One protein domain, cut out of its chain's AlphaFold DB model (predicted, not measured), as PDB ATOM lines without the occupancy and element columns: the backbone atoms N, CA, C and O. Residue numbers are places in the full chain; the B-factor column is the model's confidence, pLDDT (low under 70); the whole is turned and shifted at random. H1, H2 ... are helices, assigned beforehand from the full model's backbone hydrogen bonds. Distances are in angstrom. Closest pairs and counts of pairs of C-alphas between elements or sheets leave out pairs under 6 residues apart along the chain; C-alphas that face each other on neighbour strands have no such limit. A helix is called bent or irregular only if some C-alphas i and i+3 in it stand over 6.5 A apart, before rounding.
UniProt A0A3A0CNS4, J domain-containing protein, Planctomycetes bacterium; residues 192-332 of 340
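AT A GLANCE: This is residues 192 to 332 of the 340 residues of the protein "J domain-containing protein" of Planctomycetes bacterium (UniProt A0A3A0CNS4). This is a long rod of helices, in which H1 and the long, bent H5 run the same way side by side. At one end H4 folds alongside H1 and H5a to make a three-helix bundle, up and down, each helix running against the one before it in the chain; toward the other end H3 packs on H5b, and short H2 crosses H5b. The printed part has 141 residues with five named helices, H1 to H5, and no named strand; its class is all helix. The whole is loose, with a radius of gyration of the C-alphas of 19.1 A and spans of 69 by 25 by 19 A.

HOW THE PARTS SIT: Start at H1, residues 192 to 223, and look across to H5, residues 289 to 331, the hub, which touches four other helices. By its hydrogen bonds H5 was assigned as one helix, but it is bent: C-alphas 307 and 310 are 6.9 A apart, and its arms H5a, residues 289 to 307, and H5b, residues 310 to 331, stand at a shallow tilt of 28 degrees. H1 touches H5a with residues 193 to 208 alone, closest at the C-alphas of Val 194 and Arg 292, 5.4 A, the same way at a shallow tilt of 28 degrees. With residues 215 to 223 alone H1 touches H5b, closest at the C-alphas of Val 222 and Lys 320, 5.9 A, the same way at 6 degrees. Next find H2, residues 239 to 247, about perpendicular to H5b at 83 degrees; the C-alphas of Ala 244 and Val 323 are their closest, 6.2 A. H3, residues 249 to 261, touches H2 only at the corner, and touches H5b, opposite ways at a shallow tilt of 32 degrees, closest at the C-alphas of Ala 254 and Phe 315, 5.2 A. H4, residues 265 to 284, is apart from H3; it touches H1, opposite ways at 22 degrees, closest at the C-alphas of His 198 and Leu 275, 7.0 A. H4 and H5a form a helical hairpin but only just touch, with 3 pairs of C-alphas within 8 A, the closest those of Ile 278 and Asp 291, 6.6 A. Every O i to N i+4 pair is within hydrogen-bond range in H1, H2, H3, H4 and H5b, and 14 of 15 in H5a.

IN THESE COORDINATES: Find C-alpha 192 at (0.615, 11.674, 59.010); from there H1 runs 45.9 A to C-alpha 223. H2, residues 239 to 247, and H3, residues 249 to 261, follow, then H4, residues 265 to 284, of 28.6 A. H5a begins at C-alpha 289, (10.378, 7.686, 64.741), and runs 28.2 A to C-alpha 307; H5b runs 31.8 A from C-alpha 310 to C-alpha 331 at (38.869, 50.774, 26.559).

THE WHOLE: The C-alphas of Arg 285 and Ser 332 are the two farthest apart, 69.2 A. The printed part has no cut. The link from H1 to H2, residues 224 to 238, is long, and in it residues 227 to 228 pair with 233 to 234, antiparallel; the other links are tight. The mean pLDDT of the printed part is 86.2; residues 227 to 234 and 331 to 332 are under 70.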
ATOM      1  N   ARG A 192       1.112  10.385  59.513       85.44
ATOM      2  CA  ARG A 192       0.615  11.674  59.010       85.44
ATOM      3  C   ARG A 192       1.658  12.780  59.141       85.44
ATOM      4  O   ARG A 192       1.880  13.505  58.176       85.44
ATOM      5  N   ASP A 193       2.325  12.867  60.289       85.56
ATOM      6  CA  ASP A 193       3.381  13.855  60.533       85.56
ATOM      7  C   ASP A 193       4.549  13.677  59.549       85.56
ATOM      8  O   ASP A 193       5.003  14.642  58.938       85.56
ATOM      9  N   VAL A 194       5.009  12.438  59.344       86.94
ATOM     10  CA  VAL A 194       6.111  12.126  58.417       86.94
ATOM     11  C   VAL A 194       5.710  12.386  56.963       86.94
ATOM     12  O   VAL A 194       6.510  12.920  56.200       86.94
ATOM     13  N   GLN A 195       4.469  12.088  56.569       89.19
ATOM     14  CA  GLN A 195       3.957  12.420  55.233       89.19
ATOM     15  C   GLN A 195       3.897  13.932  54.991       89.19
ATOM     16  O   GLN A 195       4.346  14.403  53.945       89.19
ATOM     17  N   ALA A 196       3.384  14.696  55.960       88.31
ATOM     18  CA  ALA A 196       3.335  16.153  55.879       88.31
ATOM     19  C   ALA A 196       4.747  16.759  55.824       88.31
ATOM     20  O   ALA A 196       5.028  17.605  54.973       88.31
ATOM     21  N   GLY A 197       5.661  16.273  56.672       88.69
ATOM     22  CA  GLY A 197       7.062  16.685  56.672       88.69
ATOM     23  C   GLY A 197       7.775  16.358  55.358       88.69
ATOM     24  O   GLY A 197       8.487  17.205  54.824       88.69
ATOM     25  N   HIS A 198       7.538  15.174  54.785       93.31
ATOM     26  CA  HIS A 198       8.084  14.783  53.485       93.31
ATOM     27  C   HIS A 198       7.601  15.713  52.367       93.31
ATOM     28  O   HIS A 198       8.410  16.151  51.548       93.31
ATOM     29  N   ALA A 199       6.301  16.027  52.321       90.44
ATOM     30  CA  ALA A 199       5.746  16.944  51.326       90.44
ATOM     31  C   ALA A 199       6.387  18.339  51.427       90.44
ATOM     32  O   ALA A 199       6.883  18.859  50.427       90.44
ATOM     33  N   ALA A 200       6.472  18.892  52.642       90.12
ATOM     34  CA  ALA A 200       7.095  20.191  52.889       90.12
ATOM     35  C   ALA A 200       8.591  20.208  52.524       90.12
ATOM     36  O   ALA A 200       9.064  21.139  51.871       90.12
ATOM     37  N   ALA A 201       9.344  19.175  52.914       91.38
ATOM     38  CA  ALA A 201      10.764  19.053  52.595       91.38
ATOM     39  C   ALA A 201      11.004  18.902  51.084       91.38
ATOM     40  O   ALA A 201      11.916  19.528  50.549       91.38
ATOM     41  N   SER A 202      10.164  18.130  50.389       92.19
ATOM     42  CA  SER A 202      10.248  17.940  48.934       92.19
ATOM     43  C   SER A 202      10.011  19.244  48.178       92.19
ATOM     44  O   SER A 202      10.776  19.583  47.275       92.19
ATOM     45  N   GLU A 203       8.984  20.002  48.568       93.94
ATOM     46  CA  GLU A 203       8.684  21.299  47.963       93.94
ATOM     47  C   GLU A 203       9.823  22.301  48.193       93.94
ATOM     48  O   GLU A 203      10.321  22.911  47.245       93.94
ATOM     49  N   LYS A 204      10.288  22.436  49.442       93.12
ATOM     50  CA  LYS A 204      11.390  23.344  49.791       93.12
ATOM     51  C   LYS A 204      12.690  22.961  49.079       93.12
ATOM     52  O   LYS A 204      13.394  23.847  48.598       93.12
ATOM     53  N   LEU A 205      12.999  21.665  48.970       93.94
ATOM     54  CA  LEU A 205      14.179  21.202  48.241       93.94
ATOM     55  C   LEU A 205      14.066  21.539  46.753       93.94
ATOM     56  O   LEU A 205      15.014  22.072  46.190       93.94
ATOM     57  N   ALA A 206      12.910  21.309  46.125       93.25
ATOM     58  CA  ALA A 206      12.696  21.667  44.723       93.25
ATOM     59  C   ALA A 206      12.873  23.178  44.480       93.25
ATOM     60  O   ALA A 206      13.505  23.583  43.502       93.25
ATOM     61  N   GLN A 207      12.371  24.020  45.390       93.19
ATOM     62  CA  GLN A 207      12.584  25.469  45.336       93.19
ATOM     63  C   GLN A 207      14.066  25.837  45.483       93.19
ATOM     64  O   GLN A 207      14.555  26.684  44.731       93.19
ATOM     65  N   LEU A 208      14.783  25.206  46.420       92.94
ATOM     66  CA  LEU A 208      16.217  25.424  46.612       92.94
ATOM     67  C   LEU A 208      17.000  25.039  45.354       92.94
ATOM     68  O   LEU A 208      17.748  25.870  44.854       92.94
ATOM     69  N   VAL A 209      16.765  23.840  44.811       92.94
ATOM     70  CA  VAL A 209      17.423  23.320  43.600       92.94
ATOM     71  C   VAL A 209      17.222  24.251  42.410       92.94
ATOM     72  O   VAL A 209      18.172  24.558  41.691       92.94
ATOM     73  N   ARG A 210      15.992  24.742  42.212       92.12
ATOM     74  CA  ARG A 210      15.702  25.697  41.141       92.12
ATOM     75  C   ARG A 210      16.504  26.985  41.317       92.12
ATOM     76  O   ARG A 210      17.184  27.403  40.390       92.12
ATOM     77  N   ARG A 211      16.481  27.579  42.513       90.19
ATOM     78  CA  ARG A 211      17.203  28.832  42.780       90.19
ATOM     79  C   ARG A 211      18.718  28.670  42.692       90.19
ATOM     80  O   ARG A 211      19.383  29.569  42.190       90.19
ATOM     81  N   THR A 212      19.267  27.547  43.154       90.50
ATOM     82  CA  THR A 212      20.695  27.254  42.986       90.50
ATOM     83  C   THR A 212      21.035  27.083  41.513       90.50
ATOM     84  O   THR A 212      22.017  27.650  41.067       90.50
ATOM     85  N   SER A 213      20.194  26.404  40.726       88.81
ATOM     86  CA  SER A 213      20.402  26.268  39.279       88.81
ATOM     87  C   SER A 213      20.366  27.617  38.551       88.81
ATOM     88  O   SER A 213      21.194  27.857  37.674       88.81
ATOM     89  N   ASP A 214      19.427  28.498  38.903       89.81
ATOM     90  CA  ASP A 214      19.323  29.843  38.319       89.81
ATOM     91  C   ASP A 214      20.573  30.678  38.653       89.81
ATOM     92  O   ASP A 214      21.168  31.307  37.777       89.81
ATOM     93  N   MET A 215      21.029  30.613  39.907       87.75
ATOM     94  CA  MET A 215      22.251  31.271  40.369       87.75
ATOM     95  C   MET A 215      23.514  30.682  39.720       87.75
ATOM     96  O   MET A 215      24.444  31.415  39.392       87.75
ATOM     97  N   ASP A 216      23.555  29.370  39.491       86.81
ATOM     98  CA  ASP A 216      24.638  28.697  38.779       86.81
ATOM     99  C   ASP A 216      24.718  29.150  37.318       86.81
ATOM    100  O   ASP A 216      25.811  29.416  36.812       86.81
ATOM    101  N   ALA A 217      23.569  29.306  36.660       88.06
ATOM    102  CA  ALA A 217      23.490  29.854  35.313       88.06
ATOM    103  C   ALA A 217      23.933  31.328  35.259       88.06
ATOM    104  O   ALA A 217      24.672  31.708  34.348       88.06
ATOM    105  N   GLU A 218      23.540  32.148  36.242       88.50
ATOM    106  CA  GLU A 218      23.980  33.545  36.357       88.50
ATOM    107  C   GLU A 218      25.498  33.635  36.565       88.50
ATOM    108  O   GLU A 218      26.190  34.333  35.821       88.50
ATOM    109  N   PHE A 219      26.037  32.862  37.510       88.31
ATOM    110  CA  PHE A 219      27.473  32.788  37.770       88.31
ATOM    111  C   PHE A 219      28.253  32.373  36.520       88.31
ATOM    112  O   PHE A 219      29.233  33.029  36.165       88.31
ATOM    113  N   ARG A 220      27.805  31.329  35.812       88.06
ATOM    114  CA  ARG A 220      28.430  30.867  34.565       88.06
ATOM    115  C   ARG A 220      28.360  31.927  33.467       88.06
ATOM    116  O   ARG A 220      29.323  32.106  32.727       88.06
ATOM    117  N   SER A 221      27.246  32.648  33.352       88.00
ATOM    118  CA  SER A 221      27.089  33.733  32.375       88.00
ATOM    119  C   SER A 221      28.124  34.846  32.588       88.00
ATOM    120  O   SER A 221      28.785  35.274  31.632       88.00
ATOM    121  N   VAL A 222      28.311  35.251  33.850       86.81
ATOM    122  CA  VAL A 222      29.246  36.310  34.256       86.81
ATOM    123  C   VAL A 222      30.697  35.849  34.129       86.81
ATOM    124  O   VAL A 222      31.513  36.509  33.491       86.81
ATOM    125  N   THR A 223      31.022  34.701  34.715       85.50
ATOM    126  CA  THR A 223      32.414  34.284  34.928       85.50
ATOM    127  C   THR A 223      32.952  33.384  33.818       85.50
ATOM    128  O   THR A 223      34.163  33.280  33.634       85.50
ATOM    129  N   GLY A 224      32.060  32.722  33.072       83.06
ATOM    130  CA  GLY A 224      32.377  31.624  32.155       83.06
ATOM    131  C   GLY A 224      32.928  30.370  32.835       83.06
ATOM    132  O   GLY A 224      33.293  29.437  32.127       83.06
ATOM    133  N   ALA A 225      32.988  30.355  34.167       83.31
ATOM    134  CA  ALA A 225      33.395  29.204  34.943       83.31
ATOM    135  C   ALA A 225      32.187  28.332  35.287       83.31
ATOM    136  O   ALA A 225      31.080  28.800  35.562       83.31
ATOM    137  N   ASP A 226      32.453  27.039  35.306       77.75
ATOM    138  CA  ASP A 226      31.591  25.988  35.804       77.75
ATOM    139  C   ASP A 226      32.057  25.541  37.178       77.75
ATOM    140  O   ASP A 226      33.187  25.800  37.584       77.75
ATOM    141  N   PHE A 227      31.191  24.844  37.899       66.25
ATOM    142  CA  PHE A 227      31.609  24.063  39.051       66.25
ATOM    143  C   PHE A 227      31.658  22.600  38.649       66.25
ATOM    144  O   PHE A 227      30.661  22.055  38.181       66.25
ATOM    145  N   ASP A 228      32.812  21.971  38.838       62.69
ATOM    146  CA  ASP A 228      32.939  20.535  38.670       62.69
ATOM    147  C   ASP A 228      32.315  19.837  39.892       62.69
ATOM    148  O   ASP A 228      32.834  19.961  41.011       62.69
ATOM    149  N   PRO A 229      31.207  19.097  39.715       55.31
ATOM    150  CA  PRO A 229      30.549  18.400  40.810       55.31
ATOM    151  C   PRO A 229      31.400  17.259  41.389       55.31
ATOM    152  O   PRO A 229      31.199  16.904  42.548       55.31
ATOM    153  N   ALA A 230      32.342  16.695  40.624       59.31
ATOM    154  CA  ALA A 230      33.171  15.572  41.060       59.31
ATOM    155  C   ALA A 230      34.340  16.017  41.948       59.31
ATOM    156  O   ALA A 230      34.679  15.337  42.915       59.31
ATOM    157  N   THR A 231      34.952  17.160  41.635       62.62
ATOM    158  CA  THR A 231      36.108  17.679  42.385       62.62
ATOM    159  C   THR A 231      35.749  18.797  43.361       62.62
ATOM    160  O   THR A 231      36.565  19.141  44.219       62.62
ATOM    161  N   GLY A 232      34.543  19.365  43.256       59.78
ATOM    162  CA  GLY A 232      34.102  20.494  44.072       59.78
ATOM    163  C   GLY A 232      34.877  21.782  43.786       59.78
ATOM    164  O   GLY A 232      34.908  22.665  44.640       59.78
ATOM    165  N   LYS A 233      35.528  21.876  42.621       63.44
ATOM    166  CA  LYS A 233      36.336  23.028  42.207       63.44
ATOM    167  C   LYS A 233      35.672  23.768  41.055       63.44
ATOM    168  O   LYS A 233      35.024  23.156  40.207       63.44
ATOM    169  N   SER A 234      35.871  25.081  41.005       68.38
ATOM    170  CA  SER A 234      35.478  25.864  39.841       68.38
ATOM    171  C   SER A 234      36.437  25.592  38.676       68.38
ATOM    172  O   SER A 234      37.649  25.468  38.871       68.38
ATOM    173  N   THR A 235      35.908  25.471  37.459       76.75
ATOM    174  CA  THR A 235      36.716  25.514  36.244       76.75
ATOM    175  C   THR A 235      37.295  26.912  36.064       76.75
ATOM    176  O   THR A 235      36.880  27.877  36.708       76.75
ATOM    177  N   ARG A 236      38.314  27.027  35.213       79.56
ATOM    178  CA  ARG A 236      39.042  28.283  35.066       79.56
ATOM    179  C   ARG A 236      38.098  29.405  34.587       79.56
ATOM    180  O   ARG A 236      37.417  29.198  33.580       79.56
ATOM    181  N   PRO A 237      38.070  30.574  35.255       84.25
ATOM    182  CA  PRO A 237      37.270  31.708  34.811       84.25
ATOM    183  C   PRO A 237      37.775  32.265  33.479       84.25
ATOM    184  O   PRO A 237      38.909  32.017  33.057       84.25
ATOM    185  N   ARG A 238      36.927  33.053  32.812       85.38
ATOM    186  CA  ARG A 238      37.332  33.834  31.636       85.38
ATOM    187  C   ARG A 238      38.542  34.717  31.975       85.38
ATOM    188  O   ARG A 238      38.609  35.218  33.098       85.38
ATOM    189  N   PRO A 239      39.439  34.995  31.011       84.81
ATOM    190  CA  PRO A 239      40.639  35.802  31.253       84.81
ATOM    191  C   PRO A 239      40.347  37.165  31.897       84.81
ATOM    192  O   PRO A 239      41.043  37.584  32.809       84.81
ATOM    193  N   GLU A 240      39.263  37.821  31.479       85.25
ATOM    194  CA  GLU A 240      38.830  39.125  32.003       85.25
ATOM    195  C   GLU A 240      38.510  39.076  33.508       85.25
ATOM    196  O   GLU A 240      38.796  40.015  34.246       85.25
ATOM    197  N   VAL A 241      37.945  37.959  33.968       85.38
ATOM    198  CA  VAL A 241      37.576  37.728  35.368       85.38
ATOM    199  C   VAL A 241      38.804  37.294  36.169       85.38
ATOM    200  O   VAL A 241      39.005  37.790  37.271       85.38
ATOM    201  N   ASP A 242      39.651  36.429  35.599       86.19
ATOM    202  CA  ASP A 242      40.935  36.005  36.186       86.19
ATOM    203  C   ASP A 242      41.816  37.233  36.486       86.19
ATOM    204  O   ASP A 242      42.316  37.424  37.594       86.19
ATOM    205  N   GLU A 243      41.914  38.156  35.529       84.56
ATOM    206  CA  GLU A 243      42.652  39.400  35.713       84.56
ATOM    207  C   GLU A 243      42.001  40.345  36.733       84.56
ATOM    208  O   GLU A 243      42.719  40.974  37.513       84.56
ATOM    209  N   ALA A 244      40.668  40.434  36.772       85.31
ATOM    210  CA  ALA A 244      39.964  41.229  37.778       85.31
ATOM    211  C   ALA A 244      40.187  40.682  39.202       85.31
ATOM    212  O   ALA A 244      40.384  41.467  40.125       85.31
ATOM    213  N   ILE A 245      40.239  39.356  39.383       86.06
ATOM    214  CA  ILE A 245      40.564  38.698  40.666       86.06
ATOM    215  C   ILE A 245      41.998  39.030  41.120       86.06
ATOM    216  O   ILE A 245      42.275  39.193  42.317       86.06
ATOM    217  N   VAL A 246      42.937  39.136  40.176       86.75
ATOM    218  CA  VAL A 246      44.324  39.515  40.477       86.75
ATOM    219  C   VAL A 246      44.417  40.993  40.865       86.75
ATOM    220  O   VAL A 246      45.112  41.314  41.830       86.75
ATOM    221  N   ARG A 247      43.710  41.878  40.156       84.81
ATOM    222  CA  ARG A 247      43.803  43.337  40.335       84.81
ATOM    223  C   ARG A 247      42.998  43.877  41.512       84.81
ATOM    224  O   ARG A 247      43.464  44.798  42.175       84.81
ATOM    225  N   HIS A 248      41.823  43.311  41.782       89.06
ATOM    226  CA  HIS A 248      40.878  43.833  42.770       89.06
ATOM    227  C   HIS A 248      40.694  42.857  43.929       89.06
ATOM    228  O   HIS A 248      40.129  41.773  43.767       89.06
ATOM    229  N   GLU A 249      41.111  43.266  45.128       89.06
ATOM    230  CA  GLU A 249      40.945  42.473  46.357       89.06
ATOM    231  C   GLU A 249      39.468  42.153  46.633       89.06
ATOM    232  O   GLU A 249      39.121  41.015  46.926       89.06
ATOM    233  N   THR A 250      38.565  43.107  46.391       91.00
ATOM    234  CA  THR A 250      37.122  42.911  46.609       91.00
ATOM    235  C   THR A 250      36.508  41.848  45.691       91.00
ATOM    236  O   THR A 250      35.565  41.163  46.085       91.00
ATOM    237  N   VAL A 251      37.033  41.679  44.469       88.81
ATOM    238  CA  VAL A 251      36.599  40.628  43.529       88.81
ATOM    239  C   VAL A 251      37.111  39.269  43.992       88.81
ATOM    240  O   VAL A 251      36.371  38.288  43.946       88.81
ATOM    241  N   ARG A 252      38.349  39.215  44.493       87.50
ATOM    242  CA  ARG A 252      38.942  38.006  45.074       87.50
ATOM    243  C   ARG A 252      38.180  37.534  46.310       87.50
ATOM    244  O   ARG A 252      37.874  36.347  46.410       87.50
ATOM    245  N   ASP A 253      37.820  38.452  47.200       88.06
ATOM    246  CA  ASP A 253      37.045  38.142  48.403       88.06
ATOM    247  C   ASP A 253      35.638  37.654  48.057       88.06
ATOM    248  O   ASP A 253      35.172  36.650  48.602       88.06
ATOM    249  N   ALA A 254      34.971  38.314  47.104       89.06
ATOM    250  CA  ALA A 254      33.669  37.882  46.605       89.06
ATOM    251  C   ALA A 254      33.742  36.486  45.962       89.06
ATOM    252  O   ALA A 254      32.880  35.644  46.217       89.06
ATOM    253  N   TRP A 255      34.793  36.211  45.182       88.50
ATOM    254  CA  TRP A 255      35.034  34.899  44.581       88.50
ATOM    255  C   TRP A 255      35.231  33.812  45.644       88.50
ATOM    256  O   TRP A 255      34.524  32.803  45.642       88.50
ATOM    257  N   ALA A 256      36.126  34.037  46.608       86.81
ATOM    258  CA  ALA A 256      36.382  33.094  47.695       86.81
ATOM    259  C   ALA A 256      35.133  32.860  48.567       86.81
ATOM    260  O   ALA A 256      34.880  31.740  49.025       86.81
ATOM    261  N   ALA A 257      34.316  33.894  48.787       86.50
ATOM    262  CA  ALA A 257      33.055  33.772  49.509       86.50
ATOM    263  C   ALA A 257      32.019  32.934  48.740       86.50
ATOM    264  O   ALA A 257      31.277  32.164  49.359       86.50
ATOM    265  N   LEU A 258      31.985  33.033  47.406       86.06
ATOM    266  CA  LEU A 258      31.140  32.194  46.556       86.06
ATOM    267  C   LEU A 258      31.576  30.726  46.591       86.06
ATOM    268  O   LEU A 258      30.722  29.858  46.765       86.06
ATOM    269  N   GLU A 259      32.875  30.438  46.500       82.25
ATOM    270  CA  GLU A 259      33.387  29.060  46.551       82.25
ATOM    271  C   GLU A 259      33.096  28.375  47.895       82.25
ATOM    272  O   GLU A 259      32.698  27.209  47.933       82.25
ATOM    273  N   ASN A 260      33.234  29.106  49.005       82.81
ATOM    274  CA  ASN A 260      33.022  28.554  50.345       82.81
ATOM    275  C   ASN A 260      31.546  28.512  50.768       82.81
ATOM    276  O   ASN A 260      31.155  27.674  51.580       82.81
ATOM    277  N   GLY A 261      30.722  29.433  50.264       78.81
ATOM    278  CA  GLY A 261      29.345  29.607  50.721       78.81
ATOM    279  C   GLY A 261      28.303  28.755  49.997       78.81
ATOM    280  O   GLY A 261      27.202  28.588  50.533       78.81
ATOM    281  N   ARG A 262      28.598  28.271  48.784       79.25
ATOM    282  CA  ARG A 262      27.618  27.639  47.882       79.25
ATOM    283  C   ARG A 262      27.053  26.336  48.449       79.25
ATOM    284  O   ARG A 262      27.758  25.566  49.095       79.25
ATOM    285  N   VAL A 263      25.785  26.067  48.142       85.12
ATOM    286  CA  VAL A 263      25.181  24.742  48.344       85.12
ATOM    287  C   VAL A 263      25.773  23.792  47.306       85.12
ATOM    288  O   VAL A 263      25.696  24.063  46.107       85.12
ATOM    289  N   ARG A 264      26.400  22.698  47.746       82.69
ATOM    290  CA  ARG A 264      27.141  21.818  46.829       82.69
ATOM    291  C   ARG A 264      26.198  20.831  46.127       82.69
ATOM    292  O   ARG A 264      25.295  20.300  46.778       82.69
ATOM    293  N   PRO A 265      26.443  20.468  44.851       82.50
ATOM    294  CA  PRO A 265      25.643  19.455  44.155       82.50
ATOM    295  C   PRO A 265      25.578  18.109  44.892       82.50
ATOM    296  O   PRO A 265      24.520  17.488  44.958       82.50
ATOM    297  N   ALA A 266      26.684  17.689  45.516       84.06
ATOM    298  CA  ALA A 266      26.734  16.465  46.316       84.06
ATOM    299  C   ALA A 266      25.812  16.515  47.551       84.06
ATOM    300  O   ALA A 266      25.203  15.509  47.909       84.06
ATOM    301  N   GLU A 267      25.662  17.684  48.181       88.56
ATOM    302  CA  GLU A 267      24.761  17.870  49.325       88.56
ATOM    303  C   GLU A 267      23.294  17.825  48.880       88.56
ATOM    304  O   GLU A 267      22.469  17.184  49.526       88.56
ATOM    305  N   ILE A 268      22.979  18.425  47.725       90.06
ATOM    306  CA  ILE A 268      21.654  18.330  47.091       90.06
ATOM    307  C   ILE A 268      21.324  16.871  46.747       90.06
ATOM    308  O   ILE A 268      20.215  16.401  47.004       90.06
ATOM    309  N   GLN A 269      22.286  16.122  46.203       89.31
ATOM    310  CA  GLN A 269      22.102  14.705  45.898       89.31
ATOM    311  C   GLN A 269      21.872  13.872  47.170       89.31
ATOM    312  O   GLN A 269      21.005  12.997  47.179       89.31
ATOM    313  N   ALA A 270      22.590  14.167  48.258       90.44
ATOM    314  CA  ALA A 270      22.377  13.534  49.560       90.44
ATOM    315  C   ALA A 270      20.999  13.873  50.167       90.44
ATOM    316  O   ALA A 270      20.350  13.019  50.777       90.44
ATOM    317  N   ALA A 271      20.509  15.098  49.965       93.62
ATOM    318  CA  ALA A 271      19.154  15.491  50.345       93.62
ATOM    319  C   ALA A 271      18.092  14.702  49.558       93.62
ATOM    320  O   ALA A 271      17.154  14.164  50.151       93.62
ATOM    321  N   HIS A 272      18.265  14.560  48.239       93.06
ATOM    322  CA  HIS A 272      17.379  13.747  47.402       93.06
ATOM    323  C   HIS A 272      17.374  12.270  47.804       93.06
ATOM    324  O   HIS A 272      16.301  11.675  47.890       93.06
ATOM    325  N   SER A 273      18.539  11.677  48.081       92.75
ATOM    326  CA  SER A 273      18.616  10.275  48.507       92.75
ATOM    327  C   SER A 273      17.956  10.055  49.870       92.75
ATOM    328  O   SER A 273      17.269   9.052  50.066       92.75
ATOM    329  N   THR A 274      18.083  11.021  50.784       92.88
ATOM    330  CA  THR A 274      17.395  10.998  52.081       92.88
ATOM    331  C   THR A 274      15.878  11.046  51.902       92.88
ATOM    332  O   THR A 274      15.175  10.220  52.484       92.88
ATOM    333  N   LEU A 275      15.363  11.956  51.065       92.69
ATOM    334  CA  LEU A 275      13.929  12.028  50.770       92.69
ATOM    335  C   LEU A 275      13.409  10.754  50.112       92.69
ATOM    336  O   LEU A 275      12.388  10.237  50.552       92.69
ATOM    337  N   ALA A 276      14.122  10.214  49.123       92.62
ATOM    338  CA  ALA A 276      13.742   8.969  48.461       92.62
ATOM    339  C   ALA A 276      13.662   7.802  49.461       92.62
ATOM    340  O   ALA A 276      12.657   7.099  49.516       92.62
ATOM    341  N   ALA A 277      14.656   7.663  50.343       91.62
ATOM    342  CA  ALA A 277      14.654   6.616  51.362       91.62
ATOM    343  C   ALA A 277      13.503   6.756  52.377       91.62
ATOM    344  O   ALA A 277      13.034   5.757  52.922       91.62
ATOM    345  N   ILE A 278      13.063   7.982  52.674       90.38
ATOM    346  CA  ILE A 278      11.897   8.229  53.534       90.38
ATOM    347  C   ILE A 278      10.604   7.965  52.755       90.38
ATOM    348  O   ILE A 278       9.684   7.356  53.296       90.38
ATOM    349  N   HIS A 279      10.542   8.345  51.478       91.31
ATOM    350  CA  HIS A 279       9.420   8.040  50.597       91.31
ATOM    351  C   HIS A 279       9.157   6.533  50.510       91.31
ATOM    352  O   HIS A 279       8.029   6.091  50.723       91.31
ATOM    353  N   ASP A 280      10.200   5.731  50.297       90.12
ATOM    354  CA  ASP A 280      10.096   4.270  50.226       90.12
ATOM    355  C   ASP A 280       9.582   3.666  51.544       90.12
ATOM    356  O   ASP A 280       8.773   2.730  51.548       90.12
ATOM    357  N   ARG A 281       9.979   4.234  52.692       86.62
ATOM    358  CA  ARG A 281       9.450   3.846  54.014       86.62
ATOM    359  C   ARG A 281       7.990   4.235  54.200       86.62
ATOM    360  O   ARG A 281       7.225   3.455  54.768       86.62
ATOM    361  N   ILE A 282       7.584   5.404  53.704       86.75
ATOM    362  CA  ILE A 282       6.180   5.830  53.699       86.75
ATOM    363  C   ILE A 282       5.342   4.845  52.871       86.75
ATOM    364  O   ILE A 282       4.318   4.368  53.361       86.75
ATOM    365  N   GLN A 283       5.792   4.491  51.661       87.31
ATOM    366  CA  GLN A 283       5.087   3.562  50.767       87.31
ATOM    367  C   GLN A 283       4.987   2.151  51.358       87.31
ATOM    368  O   GLN A 283       3.917   1.543  51.363       87.31
ATOM    369  N   SER A 284       6.084   1.646  51.926       84.19
ATOM    370  CA  SER A 284       6.127   0.329  52.575       84.19
ATOM    371  C   SER A 284       5.488   0.297  53.968       84.19
ATOM    372  O   SER A 284       5.400  -0.771  54.570       84.19
ATOM    373  N   ARG A 285       5.021   1.442  54.491       81.12
ATOM    374  CA  ARG A 285       4.474   1.601  55.852       81.12
ATOM    375  C   ARG A 285       5.451   1.169  56.957       81.12
ATOM    376  O   ARG A 285       5.026   0.748  58.029       81.12
ATOM    377  N   THR A 286       6.753   1.307  56.709       86.81
ATOM    378  CA  THR A 286       7.844   0.970  57.644       86.81
ATOM    379  C   THR A 286       8.461   2.214  58.296       86.81
ATOM    380  O   THR A 286       9.646   2.234  58.630       86.81
ATOM    381  N   ILE A 287       7.655   3.267  58.473       84.88
ATOM    382  CA  ILE A 287       8.077   4.546  59.058       84.88
ATOM    383  C   ILE A 287       8.606   4.329  60.476       84.88
ATOM    384  O   ILE A 287       7.943   3.710  61.315       84.88
ATOM    385  N   VAL A 288       9.777   4.895  60.754       82.94
ATOM    386  CA  VAL A 288      10.395   4.876  62.081       82.94
ATOM    387  C   VAL A 288      10.359   6.269  62.718       82.94
ATOM    388  O   VAL A 288      10.356   7.270  62.004       82.94
ATOM    389  N   PRO A 289      10.368   6.383  64.061       77.38
ATOM    390  CA  PRO A 289      10.378   7.686  64.741       77.38
ATOM    391  C   PRO A 289      11.521   8.614  64.298       77.38
ATOM    392  O   PRO A 289      11.373   9.832  64.307       77.38
ATOM    393  N   ASP A 290      12.643   8.030  63.874       86.88
ATOM    394  CA  ASP A 290      13.832   8.744  63.408       86.88
ATOM    395  C   ASP A 290      13.609   9.471  62.064       86.88
ATOM    396  O   ASP A 290      14.251  10.485  61.801       86.88
ATOM    397  N   ASP A 291      12.657   9.019  61.234       85.12
ATOM    398  CA  ASP A 291      12.350   9.646  59.939       85.12
ATOM    399  C   ASP A 291      11.823  11.072  60.117       85.12
ATOM    400  O   ASP A 291      12.171  11.969  59.350       85.12
ATOM    401  N   ARG A 292      11.034  11.308  61.173       85.69
ATOM    402  CA  ARG A 292      10.557  12.650  61.520       85.69
ATOM    403  C   ARG A 292      11.727  13.589  61.809       85.69
ATOM    404  O   ARG A 292      11.783  14.681  61.255       85.69
ATOM    405  N   LYS A 293      12.670  13.147  62.643       89.88
ATOM    406  CA  LYS A 293      13.849  13.942  62.996       89.88
ATOM    407  C   LYS A 293      14.710  14.234  61.764       89.88
ATOM    408  O   LYS A 293      15.131  15.366  61.570       89.88
ATOM    409  N   ARG A 294      14.901  13.242  60.888       90.69
ATOM    410  CA  ARG A 294      15.634  13.419  59.621       90.69
ATOM    411  C   ARG A 294      14.976  14.446  58.703       90.69
ATOM    412  O   ARG A 294      15.685  15.218  58.069       90.69
ATOM    413  N   LEU A 295      13.642  14.477  58.637       91.56
ATOM    414  CA  LEU A 295      12.909  15.499  57.884       91.56
ATOM    415  C   LEU A 295      13.078  16.892  58.498       91.56
ATOM    416  O   LEU A 295      13.294  17.848  57.759       91.56
ATOM    417  N   GLU A 296      13.011  17.012  59.825       91.50
ATOM    418  CA  GLU A 296      13.241  18.279  60.533       91.50
ATOM    419  C   GLU A 296      14.668  18.805  60.287       91.50
ATOM    420  O   GLU A 296      14.845  19.967  59.911       91.50
ATOM    421  N   ASP A 297      15.679  17.939  60.404       92.75
ATOM    422  CA  ASP A 297      17.081  18.270  60.124       92.75
ATOM    423  C   ASP A 297      17.284  18.671  58.652       92.75
ATOM    424  O   ASP A 297      17.979  19.650  58.359       92.75
ATOM    425  N   LEU A 298      16.634  17.965  57.720       94.62
ATOM    426  CA  LEU A 298      16.696  18.278  56.296       94.62
ATOM    427  C   LEU A 298      16.049  19.632  55.978       94.62
ATOM    428  O   LEU A 298      16.640  20.430  55.255       94.62
ATOM    429  N   ILE A 299      14.865  19.919  56.525       93.19
ATOM    430  CA  ILE A 299      14.188  21.214  56.346       93.19
ATOM    431  C   ILE A 299      15.075  22.344  56.865       93.19
ATOM    432  O   ILE A 299      15.269  23.339  56.166       93.19
ATOM    433  N   LYS A 300      15.674  22.169  58.045       95.38
ATOM    434  CA  LYS A 300      16.597  23.148  58.620       95.38
ATOM    435  C   LYS A 300      17.810  23.385  57.720       95.38
ATOM    436  O   LYS A 300      18.193  24.536  57.509       95.38
ATOM    437  N   TRP A 301      18.400  22.327  57.164       95.19
ATOM    438  CA  TRP A 301      19.492  22.455  56.198       95.19
ATOM    439  C   TRP A 301      19.049  23.205  54.928       95.19
ATOM    440  O   TRP A 301      19.750  24.118  54.492       95.19
ATOM    441  N   ILE A 302      17.863  22.896  54.381       93.94
ATOM    442  CA  ILE A 302      17.308  23.589  53.203       93.94
ATOM    443  C   ILE A 302      17.136  25.087  53.486       93.94
ATOM    444  O   ILE A 302      17.516  25.921  52.664       93.94
ATOM    445  N   GLU A 303      16.596  25.444  54.651       93.31
ATOM    446  CA  GLU A 303      16.378  26.837  55.050       93.31
ATOM    447  C   GLU A 303      17.696  27.596  55.235       93.31
ATOM    448  O   GLU A 303      17.829  28.730  54.768       93.31
ATOM    449  N   GLN A 304      18.706  26.956  55.829       92.88
ATOM    450  CA  GLN A 304      20.054  27.518  55.929       92.88
ATOM    451  C   GLN A 304      20.707  27.707  54.556       92.88
ATOM    452  O   GLN A 304      21.380  28.714  54.336       92.88
ATOM    453  N   GLY A 305      20.513  26.767  53.626       90.38
ATOM    454  CA  GLY A 305      20.966  26.897  52.242       90.38
ATOM    455  C   GLY A 305      20.285  28.067  51.531       90.38
ATOM    456  O   GLY A 305      20.956  28.920  50.953       90.38
ATOM    457  N   ALA A 306      18.959  28.166  51.648       90.38
ATOM    458  CA  ALA A 306      18.167  29.231  51.040       90.38
ATOM    459  C   ALA A 306      18.544  30.626  51.567       90.38
ATOM    460  O   ALA A 306      18.591  31.579  50.788       90.38
ATOM    461  N   ALA A 307      18.863  30.748  52.859       90.12
ATOM    462  CA  ALA A 307      19.285  32.006  53.475       90.12
ATOM    463  C   ALA A 307      20.635  32.531  52.944       90.12
ATOM    464  O   ALA A 307      20.903  33.728  53.031       90.12
ATOM    465  N   LYS A 308      21.484  31.664  52.374       88.25
ATOM    466  CA  LYS A 308      22.780  32.059  51.794       88.25
ATOM    467  C   LYS A 308      22.658  32.618  50.373       88.25
ATOM    468  O   LYS A 308      23.527  33.382  49.956       88.25
ATOM    469  N   LEU A 309      21.596  32.269  49.642       89.25
ATOM    470  CA  LEU A 309      21.446  32.611  48.222       89.25
ATOM    471  C   LEU A 309      21.410  34.120  47.926       89.25
ATOM    472  O   LEU A 309      22.081  34.528  46.979       89.25
ATOM    473  N   PRO A 310      20.710  34.979  48.700       89.88
ATOM    474  CA  PRO A 310      20.704  36.419  48.427       89.88
ATOM    475  C   PRO A 310      22.113  37.019  48.460       89.88
ATOM    476  O   PRO A 310      22.522  37.694  47.522       89.88
ATOM    477  N   ARG A 311      22.900  36.662  49.482       88.88
ATOM    478  CA  ARG A 311      24.283  37.129  49.629       88.88
ATOM    479  C   ARG A 311      25.178  36.659  48.478       88.88
ATOM    480  O   ARG A 311      26.072  37.384  48.058       88.88
ATOM    481  N   GLN A 312      24.945  35.456  47.959       88.75
ATOM    482  CA  GLN A 312      25.674  34.939  46.797       88.75
ATOM    483  C   GLN A 312      25.308  35.687  45.517       88.75
ATOM    484  O   GLN A 312      26.201  36.044  44.754       88.75
ATOM    485  N   SER A 313      24.027  36.001  45.314       90.44
ATOM    486  CA  SER A 313      23.600  36.855  44.201       90.44
ATOM    487  C   SER A 313      24.289  38.222  44.247       90.44
ATOM    488  O   SER A 313      24.763  38.704  43.220       90.44
ATOM    489  N   ASP A 314      24.435  38.820  45.432       92.06
ATOM    490  CA  ASP A 314      25.126  40.105  45.582       92.06
ATOM    491  C   ASP A 314      26.619  40.013  45.231       92.06
ATOM    492  O   ASP A 314      27.141  40.888  44.541       92.06
ATOM    493  N   PHE A 315      27.299  38.925  45.608       91.25
ATOM    494  CA  PHE A 315      28.684  38.689  45.183       91.25
ATOM    495  C   PHE A 315      28.814  38.494  43.668       91.25
ATOM    496  O   PHE A 315      29.744  39.030  43.066       91.25
ATOM    497  N   ILE A 316      27.881  37.780  43.030       90.19
ATOM    498  CA  ILE A 316      27.872  37.603  41.569       90.19
ATOM    499  C   ILE A 316      27.700  38.955  40.868       90.19
ATOM    500  O   ILE A 316      28.440  39.261  39.929       90.19
ATOM    501  N   LYS A 317      26.771  39.790  41.347       93.00
ATOM    502  CA  LYS A 317      26.574  41.153  40.835       93.00
ATOM    503  C   LYS A 317      27.819  42.010  41.022       93.00
ATOM    504  O   LYS A 317      28.212  42.686  40.081       93.00
ATOM    505  N   HIS A 318      28.462  41.941  42.189       91.31
ATOM    506  CA  HIS A 318      29.705  42.667  42.458       91.31
ATOM    507  C   HIS A 318      30.809  42.291  41.465       91.31
ATOM    508  O   HIS A 318      31.394  43.170  40.837       91.31
ATOM    509  N   ILE A 319      31.042  40.991  41.252       90.06
ATOM    510  CA  ILE A 319      32.023  40.507  40.269       90.06
ATOM    511  C   ILE A 319      31.670  41.019  38.871       90.06
ATOM    512  O   ILE A 319      32.539  41.536  38.175       90.06
ATOM    513  N   LYS A 320      30.396  40.922  38.470       93.06
ATOM    514  CA  LYS A 320      29.930  41.420  37.174       93.06
ATOM    515  C   LYS A 320      30.231  42.909  37.001       93.06
ATOM    516  O   LYS A 320      30.844  43.284  36.007       93.06
ATOM    517  N   THR A 321      29.835  43.738  37.965       92.44
ATOM    518  CA  THR A 321      30.050  45.188  37.921       92.44
ATOM    519  C   THR A 321      31.533  45.523  37.862       92.44
ATOM    520  O   THR A 321      31.933  46.322  37.026       92.44
ATOM    521  N   MET A 322      32.366  44.880  38.681       91.62
ATOM    522  CA  MET A 322      33.806  45.139  38.674       91.62
ATOM    523  C   MET A 322      34.461  44.738  37.353       91.62
ATOM    524  O   MET A 322      35.271  45.496  36.833       91.62
ATOM    525  N   VAL A 323      34.085  43.596  36.771       87.81
ATOM    526  CA  VAL A 323      34.599  43.159  35.461       87.81
ATOM    527  C   VAL A 323      34.152  44.107  34.342       87.81
ATOM    528  O   VAL A 323      34.941  44.424  33.451       87.81
ATOM    529  N   GLU A 324      32.910  44.599  34.380       88.56
ATOM    530  CA  GLU A 324      32.406  45.588  33.419       88.56
ATOM    531  C   GLU A 324      33.132  46.938  33.543       88.56
ATOM    532  O   GLU A 324      33.523  47.508  32.521       88.56
ATOM    533  N   THR A 325      33.384  47.410  34.769       87.69
ATOM    534  CA  THR A 325      34.176  48.620  35.040       87.69
ATOM    535  C   THR A 325      35.605  48.472  34.526       87.69
ATOM    536  O   THR A 325      36.066  49.317  33.762       87.69
ATOM    537  N   ASP A 326      36.275  47.357  34.836       83.94
ATOM    538  CA  ASP A 326      37.650  47.089  34.392       83.94
ATOM    539  C   ASP A 326      37.742  47.069  32.858       83.94
ATOM    540  O   ASP A 326      38.690  47.574  32.250       83.94
ATOM    541  N   ARG A 327      36.715  46.523  32.197       82.38
ATOM    542  CA  ARG A 327      36.612  46.508  30.735       82.38
ATOM    543  C   ARG A 327      36.417  47.907  30.148       82.38
ATOM    544  O   ARG A 327      36.940  48.174  29.065       82.38
ATOM    545  N   PHE A 328      35.660  48.774  30.818       78.56
ATOM    546  CA  PHE A 328      35.459  50.161  30.397       78.56
ATOM    547  C   PHE A 328      36.744  50.981  30.553       78.56
ATOM    548  O   PHE A 328      37.183  51.609  29.592       78.56
ATOM    549  N   GLU A 329      37.403  50.904  31.709       77.38
ATOM    550  CA  GLU A 329      38.650  51.631  31.985       77.38
ATOM    551  C   GLU A 329      39.770  51.258  31.004       77.38
ATOM    552  O   GLU A 329      40.484  52.129  30.511       77.38
ATOM    553  N   ARG A 330      39.870  49.980  30.617       70.06
ATOM    554  CA  ARG A 330      40.841  49.512  29.609       70.06
ATOM    555  C   ARG A 330      40.525  49.939  28.180       70.06
ATOM    556  O   ARG A 330      41.436  50.002  27.363       70.06
ATOM    557  N   LYS A 331      39.254  50.190  27.855       64.69
ATOM    558  CA  LYS A 331      38.869  50.774  26.559       64.69
ATOM    559  C   LYS A 331      39.104  52.286  26.512       64.69
ATOM    560  O   LYS A 331      39.134  52.835  25.415       64.69
ATOM    561  N   SER A 332      39.291  52.930  27.663       51.84
ATOM    562  CA  SER A 332      39.417  54.383  27.795       51.84
ATOM    563  C   SER A 332      40.837  55.001  27.826       51.84
ATOM    564  O   SER A 332      40.901  56.186  28.147       51.84
TER     565      SER A 332